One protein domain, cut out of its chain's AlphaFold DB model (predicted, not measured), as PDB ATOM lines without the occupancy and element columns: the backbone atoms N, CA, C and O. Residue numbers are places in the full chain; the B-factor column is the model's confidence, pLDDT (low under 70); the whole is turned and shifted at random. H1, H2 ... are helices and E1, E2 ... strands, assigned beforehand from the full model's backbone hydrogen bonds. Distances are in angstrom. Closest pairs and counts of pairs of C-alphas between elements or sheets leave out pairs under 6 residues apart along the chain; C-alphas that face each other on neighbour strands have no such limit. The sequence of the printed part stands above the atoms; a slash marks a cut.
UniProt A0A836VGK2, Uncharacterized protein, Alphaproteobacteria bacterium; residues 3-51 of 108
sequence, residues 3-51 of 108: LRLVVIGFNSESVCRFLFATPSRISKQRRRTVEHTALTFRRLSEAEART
ATOM      1  N   LEU A   3     173.549  99.039 186.810       87.75
ATOM      2  CA  LEU A   3     173.284 100.223 186.002       87.75
ATOM      3  C   LEU A   3     173.460  99.864 184.532       87.75
ATOM      4  O   LEU A   3     174.501  99.336 184.144       87.75
ATOM      5  N   ARG A   4     172.468 100.193 183.708       85.44
ATOM      6  CA  ARG A   4     172.556 100.046 182.256       85.44
ATOM      7  C   ARG A   4     172.238 101.364 181.574       85.44
ATOM      8  O   ARG A   4     171.175 101.946 181.786       85.44
ATOM      9  N   LEU A   5     173.169 101.808 180.737       89.94
ATOM     10  CA  LEU A   5     172.979 102.953 179.863       89.94
ATOM     11  C   LEU A   5     172.276 102.507 178.580       89.94
ATOM     12  O   LEU A   5     172.698 101.545 177.942       89.94
ATOM     13  N   VAL A   6     171.225 103.227 178.206       90.50
ATOM     14  CA  VAL A   6     170.508 103.068 176.942       90.50
ATOM     15  C   VAL A   6     170.567 104.398 176.204       90.50
ATOM     16  O   VAL A   6     170.258 105.448 176.772       90.50
ATOM     17  N   VAL A   7     170.967 104.345 174.937       92.06
ATOM     18  CA  VAL A   7     171.022 105.505 174.047       92.06
ATOM     19  C   VAL A   7     170.114 105.223 172.861       92.06
ATOM     20  O   VAL A   7     170.256 104.195 172.206       92.06
ATOM     21  N   ILE A   8     169.168 106.122 172.613       89.75
ATOM     22  CA  ILE A   8     168.195 106.011 171.528       89.75
ATOM     23  C   ILE A   8     168.368 107.223 170.617       89.75
ATOM     24  O   ILE A   8     168.316 108.360 171.087       89.75
ATOM     25  N   GLY A   9     168.581 106.989 169.321       91.00
ATOM     26  CA  GLY A   9     168.625 108.059 168.324       91.00
ATOM     27  C   GLY A   9     167.267 108.752 168.224       91.00
ATOM     28  O   GLY A   9     166.254 108.086 168.026       91.00
ATOM     29  N   PHE A  10     167.236 110.075 168.389       88.31
ATOM     30  CA  PHE A  10     165.995 110.855 168.337       88.31
ATOM     31  C   PHE A  10     165.827 111.561 166.984       88.31
ATOM     32  O   PHE A  10     164.733 111.579 166.415       88.31
ATOM     33  N   ASN A  11     166.922 112.110 166.455       88.00
ATOM     34  CA  ASN A  11     167.068 112.616 165.089       88.00
ATOM     35  C   ASN A  11     168.563 112.599 164.693       88.00
ATOM     36  O   ASN A  11     169.371 111.992 165.391       88.00
ATOM     37  N   SER A  12     168.932 113.241 163.582       91.31
ATOM     38  CA  SER A  12     170.318 113.298 163.083       91.31
ATOM     39  C   SER A  12     171.304 114.002 164.021       91.31
ATOM     40  O   SER A  12     172.506 113.798 163.885       91.31
ATOM     41  N   GLU A  13     170.821 114.811 164.965       94.81
ATOM     42  CA  GLU A  13     171.652 115.678 165.811       94.81
ATOM     43  C   GLU A  13     171.489 115.404 167.313       94.81
ATOM     44  O   GLU A  13     172.258 115.908 168.128       94.81
ATOM     45  N   SER A  14     170.491 114.611 167.710       93.69
ATOM     46  CA  SER A  14     170.145 114.409 169.115       93.69
ATOM     47  C   SER A  14     169.814 112.961 169.451       93.69
ATOM     48  O   SER A  14     169.267 112.191 168.654       93.69
ATOM     49  N   VAL A  15     170.137 112.604 170.691       94.25
ATOM     50  CA  VAL A  15     169.888 111.290 171.276       94.25
ATOM     51  C   VAL A  15     169.168 111.448 172.608       94.25
ATOM     52  O   VAL A  15     169.442 112.367 173.381       94.25
ATOM     53  N   CYS A  16     168.276 110.514 172.911       91.56
ATOM     54  CA  CYS A  16     167.719 110.358 174.244       91.56
ATOM     55  C   CYS A  16     168.579 109.368 175.031       91.56
ATOM     56  O   CYS A  16     168.850 108.256 174.573       91.56
ATOM     57  N   ARG A  17     169.006 109.770 176.231       92.62
ATOM     58  CA  ARG A  17     169.857 108.959 177.103       92.62
ATOM     59  C   ARG A  17     169.095 108.566 178.359       92.62
ATOM     60  O   ARG A  17     168.709 109.428 179.142       92.62
ATOM     61  N   PHE A  18     168.933 107.267 178.564       89.81
ATOM     62  CA  PHE A  18     168.263 106.703 179.728       89.81
ATOM     63  C   PHE A  18     169.251 105.888 180.556       89.81
ATOM     64  O   PHE A  18     170.049 105.121 180.016       89.81
ATOM     65  N   LEU A  19     169.187 106.043 181.877       90.88
ATOM     66  CA  LEU A  19     169.921 105.210 182.823       90.88
ATOM     67  C   LEU A  19     168.924 104.328 183.568       90.88
ATOM     68  O   LEU A  19     168.113 104.818 184.350       90.88
ATOM     69  N   PHE A  20     169.002 103.025 183.336       87.00
ATOM     70  CA  PHE A  20     168.205 102.048 184.059       87.00
ATOM     71  C   PHE A  20     168.993 101.562 185.269       87.00
ATOM     72  O   PHE A  20     170.047 100.941 185.122       87.00
ATOM     73  N   ALA A  21     168.478 101.849 186.462       87.62
ATOM     74  CA  ALA A  21     169.040 101.388 187.721       87.62
ATOM     75  C   ALA A  21     168.156 100.292 188.312       87.62
ATOM     76  O   ALA A  21     166.974 100.512 188.577       87.62
ATOM     77  N   THR A  22     168.722  99.104 188.522       84.75
ATOM     78  CA  THR A  22     167.988  97.967 189.091       84.75
ATOM     79  C   THR A  22     168.712  97.365 190.298       84.75
ATOM     80  O   THR A  22     169.947  97.405 190.382       84.75
ATOM     81  N   PRO A  23     167.983  96.798 191.277       85.31
ATOM     82  CA  PRO A  23     168.603  96.019 192.342       85.31
ATOM     83  C   PRO A  23     169.369  94.815 191.777       85.31
ATOM     84  O   PRO A  23     168.909  94.167 190.842       85.31
ATOM     85  N   SER A  24     170.500  94.447 192.389       81.38
ATOM     86  CA  SER A  24     171.336  93.339 191.894       81.38
ATOM     87  C   SER A  24     170.629  91.969 191.919       81.38
ATOM     88  O   SER A  24     171.069  91.040 191.249       81.38
ATOM     89  N   ARG A  25     169.555  91.823 192.713       84.81
ATOM     90  CA  ARG A  25     168.821  90.564 192.955       84.81
ATOM     91  C   ARG A  25     167.403  90.578 192.365       84.81
ATOM     92  O   ARG A  25     166.456  90.165 193.029       84.81
ATOM     93  N   ILE A  26     167.226  91.076 191.142       83.81
ATOM     94  CA  ILE A  26     165.952  90.926 190.415       83.81
ATOM     95  C   ILE A  26     165.914  89.619 189.611       83.81
ATOM     96  O   ILE A  26     166.945  89.120 189.165       83.81
ATOM     97  N   SER A  27     164.716  89.060 189.405       87.00
ATOM     98  CA  SER A  27     164.539  87.861 188.577       87.00
ATOM     99  C   SER A  27     164.905  88.125 187.110       87.00
ATOM    100  O   SER A  27     164.778  89.250 186.615       87.00
ATOM    101  N   LYS A  28     165.290  87.069 186.377       84.25
ATOM    102  CA  LYS A  28     165.560  87.150 184.927       84.25
ATOM    103  C   LYS A  28     164.377  87.743 184.148       84.25
ATOM    104  O   LYS A  28     164.591  88.517 183.223       84.25
ATOM    105  N   GLN A  29     163.142  87.421 184.538       86.75
ATOM    106  CA  GLN A  29     161.936  87.946 183.892       86.75
ATOM    107  C   GLN A  29     161.791  89.461 184.083       86.75
ATOM    108  O   GLN A  29     161.621  90.172 183.099       86.75
ATOM    109  N   ARG A  30     161.939  89.979 185.316       83.56
ATOM    110  CA  ARG A  30     161.905  91.435 185.556       83.56
ATOM    111  C   ARG A  30     163.026  92.154 184.822       83.56
ATOM    112  O   ARG A  30     162.798  93.238 184.300       83.56
ATOM    113  N   ARG A  31     164.213  91.544 184.750       80.50
ATOM    114  CA  ARG A  31     165.333  92.103 183.988       80.50
ATOM    115  C   ARG A  31     164.960  92.275 182.514       80.50
ATOM    116  O   ARG A  31     165.100  93.377 182.001       80.50
ATOM    117  N   ARG A  32     164.369  91.252 181.885       82.88
ATOM    118  CA  ARG A  32     163.865  91.336 180.501       82.88
ATOM    119  C   ARG A  32     162.795  92.412 180.316       82.88
ATOM    120  O   ARG A  32     162.813  93.107 179.311       82.88
ATOM    121  N   THR A  33     161.881  92.589 181.270       85.44
ATOM    122  CA  THR A  33     160.869  93.662 181.202       85.44
ATOM    123  C   THR A  33     161.509  95.052 181.227       85.44
ATOM    124  O   THR A  33     161.130  95.925 180.447       85.44
ATOM    125  N   VAL A  34     162.507  95.259 182.090       82.19
ATOM    126  CA  VAL A  34     163.260  96.521 182.147       82.19
ATOM    127  C   VAL A  34     164.011  96.756 180.835       82.19
ATOM    128  O   VAL A  34     163.942  97.847 180.279       82.19
ATOM    129  N   GLU A  35     164.659  95.722 180.299       78.06
ATOM    130  CA  GLU A  35     165.336  95.776 178.997       78.06
ATOM    131  C   GLU A  35     164.370  96.126 177.860       78.06
ATOM    132  O   GLU A  35     164.664  96.991 177.040       78.06
ATOM    133  N   HIS A  36     163.184  95.516 177.846       87.00
ATOM    134  CA  HIS A  36     162.177  95.751 176.816       87.00
ATOM    135  C   HIS A  36     161.557  97.155 176.896       87.00
ATOM    136  O   HIS A  36     161.072  97.669 175.893       87.00
ATOM    137  N   THR A  37     161.603  97.819 178.054       88.62
ATOM    138  CA  THR A  37     161.089  99.193 178.215       88.62
ATOM    139  C   THR A  37     161.837 100.183 177.313       88.62
ATOM    140  O   THR A  37     161.251 101.130 176.796       88.62
ATOM    141  N   ALA A  38     163.127  99.948 177.053       85.38
ATOM    142  CA  ALA A  38     163.890 100.753 176.102       85.38
ATOM    143  C   ALA A  38     163.326 100.667 174.672       85.38
ATOM    144  O   ALA A  38     163.344 101.656 173.944       85.38
ATOM    145  N   LEU A  39     162.789  99.505 174.290       86.06
ATOM    146  CA  LEU A  39     162.237  99.250 172.956       86.06
ATOM    147  C   LEU A  39     160.848  99.870 172.755       86.06
ATOM    148  O   LEU A  39     160.388  99.978 171.625       86.06
ATOM    149  N   THR A  40     160.174 100.291 173.830       90.06
ATOM    150  CA  THR A  40     158.862 100.950 173.738       90.06
ATOM    151  C   THR A  40     158.962 102.460 173.545       90.06
ATOM    152  O   THR A  40     157.942 103.135 173.411       90.06
ATOM    153  N   PHE A  41     160.174 103.018 173.569       89.50
ATOM    154  CA  PHE A  41     160.365 104.438 173.335       89.50
ATOM    155  C   PHE A  41     160.019 104.782 171.887       89.50
ATOM    156  O   PHE A  41     160.546 104.197 170.943       89.50
ATOM    157  N   ARG A  42     159.156 105.779 171.713       89.69
ATOM    158  CA  ARG A  42     158.806 106.323 170.404       89.69
ATOM    159  C   ARG A  42     158.675 107.830 170.490       89.69
ATOM    160  O   ARG A  42     158.316 108.377 171.533       89.69
ATOM    161  N   ARG A  43     158.909 108.497 169.365       88.12
ATOM    162  CA  ARG A  43     158.615 109.921 169.226       88.12
ATOM    163  C   ARG A  43     157.103 110.125 169.121       88.12
ATOM    164  O   ARG A  43     156.411 109.326 168.486       88.12
ATOM    165  N   LEU A  44     156.604 111.200 169.725       90.69
ATOM    166  CA  LEU A  44     155.245 111.665 169.463       90.69
ATOM    167  C   LEU A  44     155.149 112.158 168.016       90.69
ATOM    168  O   LEU A  44     156.054 112.830 167.515       90.69
ATOM    169  N   SER A  45     154.053 111.827 167.343       90.94
ATOM    170  CA  SER A  45     153.674 112.488 166.094       90.94
ATOM    171  C   SER A  45     153.306 113.951 166.357       90.94
ATOM    172  O   SER A  45     153.003 114.336 167.487       90.94
ATOM    173  N   GLU A  46     153.276 114.782 165.315       90.44
ATOM    174  CA  GLU A  46     152.835 116.174 165.466       90.44
ATOM    175  C   GLU A  46     151.399 116.287 165.987       90.44
ATOM    176  O   GLU A  46     151.097 117.166 166.790       90.44
ATOM    177  N   ALA A  47     150.509 115.396 165.540       93.00
ATOM    178  CA  ALA A  47     149.121 115.380 165.985       93.00
ATOM    179  C   ALA A  47     149.018 115.068 167.485       93.00
ATOM    180  O   ALA A  47     148.305 115.768 168.201       93.00
ATOM    181  N   GLU A  48     149.776 114.079 167.972       90.62
ATOM    182  CA  GLU A  48     149.857 113.762 169.402       90.62
ATOM    183  C   GLU A  48     150.497 114.905 170.199       90.62
ATOM    184  O   GLU A  48     150.006 115.269 171.264       90.62
ATOM    185  N   ALA A  49     151.569 115.513 169.684       89.50
ATOM    186  CA  ALA A  49     152.247 116.619 170.354       89.50
ATOM    187  C   ALA A  49     151.336 117.849 170.508       89.50
ATOM    188  O   ALA A  49     151.366 118.495 171.552       89.50
ATOM    189  N   ARG A  50     150.493 118.149 169.508       89.94
ATOM    190  CA  ARG A  50     149.545 119.278 169.543       89.94
ATOM    191  C   ARG A  50     148.422 119.102 170.568       89.94
ATOM    192  O   ARG A  50     147.933 120.096 171.096       89.94
ATOM    193  N   THR A  51     147.989 117.871 170.829       90.19
ATOM    194  CA  THR A  51     146.872 117.584 171.748       90.19
ATOM    195  C   THR A  51     147.329 117.221 173.157       90.19
ATOM    196  O   THR A  51     146.526 117.243 174.090       90.19
TER     197      THR A  51
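What this domain is: This is residues 3 to 51 of the 108 residues of an uncharacterized protein of Alphaproteobacteria bacterium (UniProt A0A836VGK2). A hairpin of two strands, E1 and E2, makes a small sheet, and one helix, H1, runs along one of its faces with few close approaches, the other face being bare. Beyond H1 the printed part runs on as an arm whose residues 44 to 51 stick out, with the short helix H2 at the tip. The printed part has 49 residues, with two named strands and then two named helices in the order E1, E2, H1, H2; the sheet is antiparallel, order E1 - E2, and the class is mixed, helices and strands. The whole is loose, with a radius of gyration of the C-alphas of 14.0 A, and flat, spanning 41 by 24 by 12 A.

Where its parts are: E1, residues 3 to 9, begins at C-alpha 3 (173.284, 100.223, 186.002) and is 19.9 A long. E2, residues 15 to 22, is 22.3 A long. H1, residues 28 to 39, begins at C-alpha 28 (165.560, 87.150, 184.927) and is 17.3 A long. H2, residues 46 to 51, ends at C-alpha 51 (146.872, 117.584, 171.748).

How they stand to each other: E1 and E2 form a hairpin, antiparallel at 159 degrees between their directions. N 6 and O 18 are 2.9 A apart and N 16 and O 8 are 2.8 A apart, both within hydrogen-bond range. Residues 30 to 39 of H1 make 9 pairs of C-alphas within 10 A with E2 and 8 with E1. The closest C-alphas of E1 and H1 are those of Val 6 and Ala 38, 7.1 A apart; those of E2 and H1 are Phe 20 and Val 34, 7.7 A. H2 is apart from E1, E2 and H1. In H2 every O i to N i+4 pair is within hydrogen-bond range; in H1, 6 of 8 are.

The domain as a whole: The two C-alphas farthest apart are those of Arg 25 and Arg 50, 41.8 A. Without residues 44 to 51, which stand free, the body spans 37 by 17 by 9 A. The printed part has no cut. The links E1 to E2 and E2 to H1 are tight, H1 to H2 is short, and no link is long. The mean pLDDT of the printed part is 88.1, and no printed residue is under 70.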